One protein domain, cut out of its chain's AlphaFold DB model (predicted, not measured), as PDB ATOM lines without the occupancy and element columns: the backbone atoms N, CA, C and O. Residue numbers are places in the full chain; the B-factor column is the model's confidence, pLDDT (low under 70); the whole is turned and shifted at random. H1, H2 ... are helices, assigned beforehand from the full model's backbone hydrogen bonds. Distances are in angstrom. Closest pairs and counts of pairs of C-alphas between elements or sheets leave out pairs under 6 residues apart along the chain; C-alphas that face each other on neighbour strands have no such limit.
ATOM      1  N   LYS A  71     104.052  35.645  94.344       71.75
ATOM      2  CA  LYS A  71     103.428  36.902  93.890       71.75
ATOM      3  C   LYS A  71     104.451  37.915  93.370       71.75
ATOM      4  O   LYS A  71     104.151  38.625  92.411       71.75
ATOM      5  N   ARG A  72     105.662  37.969  93.940       73.94
ATOM      6  CA  ARG A  72     106.764  38.794  93.407       73.94
ATOM      7  C   ARG A  72     107.186  38.328  92.016       73.94
ATOM      8  O   ARG A  72     107.250  39.154  91.113       73.94
ATOM      9  N   GLU A  73     107.349  37.024  91.810       76.75
ATOM     10  CA  GLU A  73     107.666  36.460  90.488       76.75
ATOM     11  C   GLU A  73     106.577  36.767  89.447       76.75
ATOM     12  O   GLU A  73     106.881  37.164  88.320       76.75
ATOM     13  N   GLN A  74     105.294  36.668  89.821       73.38
ATOM     14  CA  GLN A  74     104.196  37.074  88.935       73.38
ATOM     15  C   GLN A  74     104.211  38.576  88.628       73.38
ATOM     16  O   GLN A  74     103.909  38.973  87.502       73.38
ATOM     17  N   SER A  75     104.558  39.419  89.605       68.81
ATOM     18  CA  SER A  75     104.700  40.863  89.395       68.81
ATOM     19  C   SER A  75     105.847  41.185  88.434       68.81
ATOM     20  O   SER A  75     105.697  42.053  87.572       68.81
ATOM     21  N   ASP A  76     106.977  40.487  88.543       75.00
ATOM     22  CA  ASP A  76     108.119  40.664  87.644       75.00
ATOM     23  C   ASP A  76     107.789  40.227  86.212       75.00
ATOM     24  O   ASP A  76     108.116  40.937  85.257       75.00
ATOM     25  N   ALA A  77     107.054  39.121  86.052       77.06
ATOM     26  CA  ALA A  77     106.547  38.685  84.753       77.06
ATOM     27  C   ALA A  77     105.602  39.728  84.123       77.06
ATOM     28  O   ALA A  77     105.751  40.068  82.948       77.06
ATOM     29  N   LEU A  78     104.687  40.298  84.916       75.69
ATOM     30  CA  LEU A  78     103.786  41.375  84.482       75.69
ATOM     31  C   LEU A  78     104.550  42.638  84.063       75.69
ATOM     32  O   LEU A  78     104.223  43.253  83.049       75.69
ATOM     33  N   ASN A  79     105.599  43.013  84.799       74.62
ATOM     34  CA  ASN A  79     106.454  44.149  84.449       74.62
ATOM     35  C   ASN A  79     107.253  43.909  83.158       74.62
ATOM     36  O   ASN A  79     107.430  44.836  82.361       74.62
ATOM     37  N   ALA A  80     107.725  42.682  82.926       78.12
ATOM     38  CA  ALA A  80     108.397  42.310  81.684       78.12
ATOM     39  C   ALA A  80     107.438  42.376  80.482       78.12
ATOM     40  O   ALA A  80     107.789  42.934  79.439       78.12
ATOM     41  N   GLU A  81     106.208  41.883  80.642       77.31
ATOM     42  CA  GLU A  81     105.158  41.968  79.623       77.31
ATOM     43  C   GLU A  81     104.762  43.427  79.340       77.31
ATOM     44  O   GLU A  81     104.636  43.832  78.181       77.31
ATOM     45  N   PHE A  82     104.676  44.257  80.385       72.81
ATOM     46  CA  PHE A  82     104.443  45.692  80.251       72.81
ATOM     47  C   PHE A  82     105.541  46.371  79.428       72.81
ATOM     48  O   PHE A  82     105.231  47.063  78.456       72.81
ATOM     49  N   ARG A  83     106.817  46.138  79.763       76.19
ATOM     50  CA  ARG A  83     107.961  46.681  79.012       76.19
ATOM     51  C   ARG A  83     107.920  46.280  77.542       76.19
ATOM     52  O   ARG A  83     108.032  47.150  76.682       76.19
ATOM     53  N   LYS A  84     107.662  45.004  77.259       78.62
ATOM     54  CA  LYS A  84     107.547  44.499  75.887       78.62
ATOM     55  C   LYS A  84     106.403  45.172  75.120       78.62
ATOM     56  O   LYS A  84     106.602  45.637  74.002       78.62
ATOM     57  N   SER A  85     105.228  45.312  75.741       71.56
ATOM     58  CA  SER A  85     104.085  46.004  75.125       71.56
ATOM     59  C   SER A  85     104.365  47.489  74.858       71.56
ATOM     60  O   SER A  85     103.867  48.065  73.890       71.56
ATOM     61  N   GLN A  86     105.179  48.120  75.707       69.19
ATOM     62  CA  GLN A  86     105.584  49.509  75.550       69.19
ATOM     63  C   GLN A  86     106.591  49.664  74.398       69.19
ATOM     64  O   GLN A  86     106.448  50.578  73.589       69.19
ATOM     65  N   GLU A  87     107.552  48.748  74.264       76.00
ATOM     66  CA  GLU A  87     108.490  48.696  73.133       76.00
ATOM     67  C   GLU A  87     107.778  48.447  71.792       76.00
ATOM     68  O   GLU A  87     108.081  49.113  70.795       76.00
ATOM     69  N   GLU A  88     106.784  47.557  71.754       75.44
ATOM     70  CA  GLU A  88     105.949  47.312  70.567       75.44
ATOM     71  C   GLU A  88     105.145  48.559  70.165       75.44
ATOM     72  O   GLU A  88     105.094  48.915  68.989       75.44
ATOM     73  N   LEU A  89     104.582  49.293  71.129       68.00
ATOM     74  CA  LEU A  89     103.875  50.543  70.838       68.00
ATOM     75  C   LEU A  89     104.827  51.640  70.332       68.00
ATOM     76  O   LEU A  89     104.526  52.327  69.354       68.00
ATOM     77  N   VAL A  90     105.979  51.816  70.985       71.44
ATOM     78  CA  VAL A  90     106.981  52.819  70.591       71.44
ATOM     79  C   VAL A  90     107.535  52.511  69.203       71.44
ATOM     80  O   VAL A  90     107.685  53.429  68.396       71.44
ATOM     81  N   SER A  91     107.803  51.241  68.894       69.44
ATOM     82  CA  SER A  91     108.266  50.822  67.567       69.44
ATOM     83  C   SER A  91     107.190  51.001  66.491       69.44
ATOM     84  O   SER A  91     107.504  51.537  65.429       69.44
ATOM     85  N   ALA A  92     105.925  50.671  66.778       65.00
ATOM     86  CA  ALA A  92     104.796  50.913  65.877       65.00
ATOM     87  C   ALA A  92     104.541  52.410  65.623       65.00
ATOM     88  O   ALA A  92     104.200  52.807  64.510       65.00
ATOM     89  N   MET A  93     104.743  53.272  66.626       62.12
ATOM     90  CA  MET A  93     104.680  54.724  66.431       62.12
ATOM     91  C   MET A  93     105.877  55.244  65.631       62.12
ATOM     92  O   MET A  93     105.689  56.076  64.750       62.12
ATOM     93  N   ARG A  94     107.094  54.738  65.876       60.84
ATOM     94  CA  ARG A  94     108.299  55.129  65.121       60.84
ATOM     95  C   ARG A  94     108.218  54.754  63.643       60.84
ATOM     96  O   ARG A  94     108.641  55.547  62.812       60.84
ATOM     97  N   SER A  95     107.674  53.585  63.314       54.62
ATOM     98  CA  SER A  95     107.495  53.147  61.922       54.62
ATOM     99  C   SER A  95     106.339  53.860  61.209       54.62
ATOM    100  O   SER A  95     106.325  53.925  59.982       54.62
ATOM    101  N   LEU A 128      92.874  55.759  66.578       62.78
ATOM    102  CA  LEU A 128      91.989  55.794  67.747       62.78
ATOM    103  C   LEU A 128      91.636  54.386  68.248       62.78
ATOM    104  O   LEU A 128      91.702  54.164  69.452       62.78
ATOM    105  N   ASN A 129      91.358  53.423  67.362       67.56
ATOM    106  CA  ASN A 129      91.114  52.033  67.772       67.56
ATOM    107  C   ASN A 129      92.358  51.370  68.388       67.56
ATOM    108  O   ASN A 129      92.262  50.800  69.472       67.56
ATOM    109  N   ALA A 130      93.535  51.499  67.764       63.03
ATOM    110  CA  ALA A 130      94.775  50.926  68.301       63.03
ATOM    111  C   ALA A 130      95.179  51.553  69.651       63.03
ATOM    112  O   ALA A 130      95.581  50.855  70.583       63.03
ATOM    113  N   THR A 131      95.025  52.873  69.794       65.12
ATOM    114  CA  THR A 131      95.298  53.584  71.049       65.12
ATOM    115  C   THR A 131      94.250  53.269  72.120       65.12
ATOM    116  O   THR A 131      94.603  53.128  73.289       65.12
ATOM    117  N   ALA A 132      92.973  53.110  71.755       71.94
ATOM    118  CA  ALA A 132      91.924  52.700  72.687       71.94
ATOM    119  C   ALA A 132      92.155  51.277  73.219       71.94
ATOM    120  O   ALA A 132      92.004  51.046  74.420       71.94
ATOM    121  N   GLU A 133      92.576  50.339  72.367       75.75
ATOM    122  CA  GLU A 133      92.953  48.991  72.806       75.75
ATOM    123  C   GLU A 133      94.179  48.999  73.721       75.75
ATOM    124  O   GLU A 133      94.174  48.326  74.754       75.75
ATOM    125  N   TYR A 134      95.203  49.794  73.398       71.06
ATOM    126  CA  TYR A 134      96.369  49.943  74.267       71.06
ATOM    127  C   TYR A 134      95.996  50.536  75.630       71.06
ATOM    128  O   TYR A 134      96.388  49.994  76.660       71.06
ATOM    129  N   ASN A 135      95.176  51.591  75.658       74.38
ATOM    130  CA  ASN A 135      94.698  52.188  76.905       74.38
ATOM    131  C   ASN A 135      93.883  51.197  77.743       74.38
ATOM    132  O   ASN A 135      94.061  51.143  78.958       74.38
ATOM    133  N   ARG A 136      93.041  50.366  77.114       78.75
ATOM    134  CA  ARG A 136      92.317  49.290  77.811       78.75
ATOM    135  C   ARG A 136      93.265  48.250  78.404       78.75
ATOM    136  O   ARG A 136      93.095  47.878  79.563       78.75
ATOM    137  N   LYS A 137      94.277  47.802  77.651       76.81
ATOM    138  CA  LYS A 137      95.299  46.865  78.153       76.81
ATOM    139  C   LYS A 137      96.095  47.471  79.309       76.81
ATOM    140  O   LYS A 137      96.322  46.799  80.312       76.81
ATOM    141  N   MET A 138      96.464  48.743  79.199       75.19
ATOM    142  CA  MET A 138      97.224  49.455  80.221       75.19
ATOM    143  C   MET A 138      96.404  49.664  81.503       75.19
ATOM    144  O   MET A 138      96.906  49.381  82.587       75.19
ATOM    145  N   GLN A 139      95.121  50.038  81.394       78.88
ATOM    146  CA  GLN A 139      94.207  50.097  82.543       78.88
ATOM    147  C   GLN A 139      94.003  48.728  83.196       78.88
ATOM    148  O   GLN A 139      94.045  48.625  84.421       78.88
ATOM    149  N   ALA A 140      93.812  47.668  82.405       80.62
ATOM    150  CA  ALA A 140      93.664  46.316  82.937       80.62
ATOM    151  C   ALA A 140      94.930  45.853  83.679       80.62
ATOM    152  O   ALA A 140      94.829  45.243  84.744       80.62
ATOM    153  N   MET A 141      96.119  46.183  83.161       75.88
ATOM    154  CA  MET A 141      97.381  45.923  83.856       75.88
ATOM    155  C   MET A 141      97.531  46.751  85.130       75.88
ATOM    156  O   MET A 141      97.893  46.186  86.156       75.88
ATOM    157  N   GLN A 142      97.209  48.049  85.113       79.00
ATOM    158  CA  GLN A 142      97.237  48.877  86.324       79.00
ATOM    159  C   GLN A 142      96.290  48.346  87.402       79.00
ATOM    160  O   GLN A 142      96.677  48.268  88.565       79.00
ATOM    161  N   ALA A 143      95.081  47.927  87.023       80.88
ATOM    162  CA  ALA A 143      94.134  47.323  87.953       80.88
ATOM    163  C   ALA A 143      94.690  46.025  88.563       80.88
ATOM    164  O   ALA A 143      94.608  45.830  89.774       80.88
ATOM    165  N   ARG A 144      95.318  45.161  87.750       77.12
ATOM    166  CA  ARG A 144      95.979  43.939  88.242       77.12
ATOM    167  C   ARG A 144      97.163  44.245  89.158       77.12
ATOM    168  O   ARG A 144      97.291  43.609  90.198       77.12
ATOM    169  N   ALA A 145      97.994  45.223  88.806       73.62
ATOM    170  CA  ALA A 145      99.128  45.640  89.624       73.62
ATOM    171  C   ALA A 145      98.671  46.198  90.981       73.62
ATOM    172  O   ALA A 145      99.233  45.837  92.013       73.62
ATOM    173  N   ALA A 146      97.611  47.011  91.000       78.19
ATOM    174  CA  ALA A 146      97.029  47.529  92.234       78.19
ATOM    175  C   ALA A 146      96.491  46.400  93.130       78.19
ATOM    176  O   ALA A 146      96.786  46.376  94.323       78.19
ATOM    177  N   LEU A 147      95.771  45.429  92.554       80.62
ATOM    178  CA  LEU A 147      95.288  44.257  93.293       80.62
ATOM    179  C   LEU A 147      96.447  43.451  93.895       80.62
ATOM    180  O   LEU A 147      96.419  43.124  95.080       80.62
ATOM    181  N   MET A 148      97.502  43.205  93.118       75.69
ATOM    182  CA  MET A 148      98.696  42.505  93.599       75.69
ATOM    183  C   MET A 148      99.375  43.244  94.755       75.69
ATOM    184  O   MET A 148      99.758  42.613  95.739       75.69
ATOM    185  N   GLN A 149      99.471  44.575  94.697       77.94
ATOM    186  CA  GLN A 149     100.009  45.360  95.811       77.94
ATOM    187  C   GLN A 149      99.144  45.257  97.068       77.94
ATOM    188  O   GLN A 149      99.685  45.089  98.161       77.94
ATOM    189  N   THR A 150      97.814  45.305  96.937       80.38
ATOM    190  CA  THR A 150      96.922  45.133  98.096       80.38
ATOM    191  C   THR A 150      97.035  43.741  98.713       80.38
ATOM    192  O   THR A 150      96.987  43.599  99.934       80.38
ATOM    193  N   ASP A 151      97.250  42.724  97.883       76.75
ATOM    194  CA  ASP A 151      97.440  41.345  98.315       76.75
ATOM    195  C   ASP A 151      98.765  41.145  99.055       76.75
ATOM    196  O   ASP A 151      98.789  40.488 100.097       76.75
ATOM    197  N   ILE A 152      99.853  41.732  98.550       75.88
ATOM    198  CA  ILE A 152     101.162  41.705  99.215       75.88
ATOM    199  C   ILE A 152     101.072  42.428 100.561       75.88
ATOM    200  O   ILE A 152     101.456  41.858 101.579       75.88
ATOM    201  N   ALA A 153     100.486  43.629 100.596       77.19
ATOM    202  CA  ALA A 153     100.325  44.392 101.833       77.19
ATOM    203  C   ALA A 153      99.488  43.632 102.877       77.19
ATOM    204  O   ALA A 153      99.807  43.640 104.065       77.19
ATOM    205  N   ARG A 154      98.435  42.923 102.446       78.00
ATOM    206  CA  ARG A 154      97.637  42.064 103.332       78.00
ATOM    207  C   ARG A 154      98.455  40.886 103.870       78.00
ATOM    208  O   ARG A 154      98.327  40.567 105.052       78.00
ATOM    209  N   ALA A 155      99.254  40.233 103.027       73.00
ATOM    210  CA  ALA A 155     100.106  39.123 103.445       73.00
ATOM    211  C   ALA A 155     101.182  39.583 104.445       73.00
ATOM    212  O   ALA A 155     101.377  38.934 105.472       73.00
ATOM    213  N   GLU A 156     101.812  40.735 104.201       77.31
ATOM    214  CA  GLU A 156     102.796  41.337 105.110       77.31
ATOM    215  C   GLU A 156     102.165  41.729 106.453       77.31
ATOM    216  O   GLU A 156     102.682  41.343 107.498       77.31
ATOM    217  N   ALA A 157     100.992  42.371 106.446       79.75
ATOM    218  CA  ALA A 157     100.273  42.707 107.677       79.75
ATOM    219  C   ALA A 157      99.903  41.459 108.501       79.75
ATOM    220  O   ALA A 157     100.013  41.464 109.729       79.75
ATOM    221  N   ARG A 158      99.493  40.367 107.839       77.44
ATOM    222  CA  ARG A 158      99.209  39.093 108.518       77.44
ATOM    223  C   ARG A 158     100.477  38.470 109.093       77.44
ATOM    224  O   ARG A 158     100.444  37.966 110.212       77.44
ATOM    225  N   LYS A 159     101.595  38.538 108.368       76.19
ATOM    226  CA  LYS A 159     102.895  38.073 108.857       76.19
ATOM    227  C   LYS A 159     103.311  38.835 110.117       76.19
ATOM    228  O   LYS A 159     103.647  38.205 111.113       76.19
ATOM    229  N   ASP A 160     103.241  40.163 110.101       78.69
ATOM    230  CA  ASP A 160     103.625  40.994 111.249       78.69
ATOM    231  C   ASP A 160     102.724  40.734 112.464       78.69
ATOM    232  O   ASP A 160     103.206  40.659 113.596       78.69
ATOM    233  N   HIS A 161     101.428  40.500 112.232       82.62
ATOM    234  CA  HIS A 161     100.492  40.083 113.274       82.62
ATOM    235  C   HIS A 161     100.879  38.731 113.900       82.62
ATOM    236  O   HIS A 161     100.959  38.617 115.124       82.62
ATOM    237  N   LEU A 162     101.180  37.719 113.076       75.94
ATOM    238  CA  LEU A 162     101.610  36.396 113.546       75.94
ATOM    239  C   LEU A 162     102.943  36.463 114.303       75.94
ATOM    240  O   LEU A 162     103.082  35.836 115.351       75.94
ATOM    241  N   VAL A 163     103.904  37.260 113.826       79.81
ATOM    242  CA  VAL A 163     105.186  37.487 114.516       79.81
ATOM    243  C   VAL A 163     104.965  38.182 115.863       79.81
ATOM    244  O   VAL A 163     105.564  37.786 116.864       79.81
ATOM    245  N   GLY A 164     104.069  39.169 115.925       79.88
ATOM    246  CA  GLY A 164     103.681  39.820 117.176       79.88
ATOM    247  C   GLY A 164     103.110  38.831 118.195       79.88
ATOM    248  O   GLY A 164     103.542  38.815 119.348       79.88
ATOM    249  N   MET A 165     102.202  37.949 117.765       78.62
ATOM    250  CA  MET A 165     101.646  36.897 118.625       78.62
ATOM    251  C   MET A 165     102.690  35.861 119.047       78.62
ATOM    252  O   MET A 165     102.690  35.420 120.197       78.62
ATOM    253  N   TYR A 166     103.604  35.499 118.149       77.12
ATOM    254  CA  TYR A 166     104.699  34.576 118.430       77.12
ATOM    255  C   TYR A 166     105.604  35.096 119.559       77.12
ATOM    256  O   TYR A 166     105.919  34.358 120.497       77.12
ATOM    257  N   LEU A 167     105.959  36.385 119.509       80.19
ATOM    258  CA  LEU A 167     106.734  37.057 120.555       80.19
ATOM    259  C   LEU A 167     105.941  37.189 121.863       80.19
ATOM    260  O   LEU A 167     106.484  36.909 122.929       80.19
ATOM    261  N   GLN A 168     104.655  37.556 121.797       81.31
ATOM    262  CA  GLN A 168     103.792  37.670 122.982       81.31
ATOM    263  C   GLN A 168     103.605  36.336 123.713       81.31
ATOM    264  O   GLN A 168     103.579  36.311 124.941       81.31
ATOM    265  N   LYS A 169     103.504  35.220 122.978       78.19
ATOM    266  CA  LYS A 169     103.395  33.873 123.561       78.19
ATOM    267  C   LYS A 169     104.738  33.308 124.046       78.19
ATOM    268  O   LYS A 169     104.759  32.205 124.586       78.19
TER     269      LYS A 169
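This is residues 71 to 95 and 128 to 169 of the 184 residues of an uncharacterized protein of Ramlibacter sp. 18x22-1 (UniProt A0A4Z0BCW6). Two long, straight helices run opposite ways, the shorter H1 beside the first part of the longer H2, in a narrow V that is closest near the start of H1 and opens toward the cut. The far part of H2, residues 153 to 168, sticks out beyond the pair as a free arm with Lys 169 and makes much of the length. The printed part has 67 residues, 66 of them in two named helices, H1 then H2, with no named strand; the class is all helix. The whole is extended, with a radius of gyration of the C-alphas of 18.3 A and spans of 64 by 18 by 12 A.

H1, residues 71 to 95, touches H2, residues 128 to 168, with 6 pairs of C-alphas within 8 A. The closest C-alphas of the two are those of Lys 71 and Met 148, 7.3 A apart. Their lines stand at a shallow tilt of 19 degrees, and they run opposite ways. H1 touches H2 with residues 71 to 82 alone, and H2 touches H1 with residues 141 to 152 alone. Residues 90 to 95 of H1 stand free. In both H1 and H2 every O i to N i+4 pair is within hydrogen-bond range.

H1 begins at C-alpha 71 (103.428, 36.902, 93.890) and measures 36.1 A from first to last C-alpha. H2 begins at C-alpha 128 (91.989, 55.794, 67.747), ends at C-alpha 168 (103.792, 37.670, 122.982) and measures 59.3 A.

The C-alphas of Ser 95 and Lys 169, the two farthest apart, are 64.7 A apart. Residues 96 to 127 are not printed, and C-alphas 95 and 128 are 16.8 A apart across the cut. Mean pLDDT of the printed part is 74.6; residues 75, 86, 89, 91 to 95 and 128 to 131 are under 70.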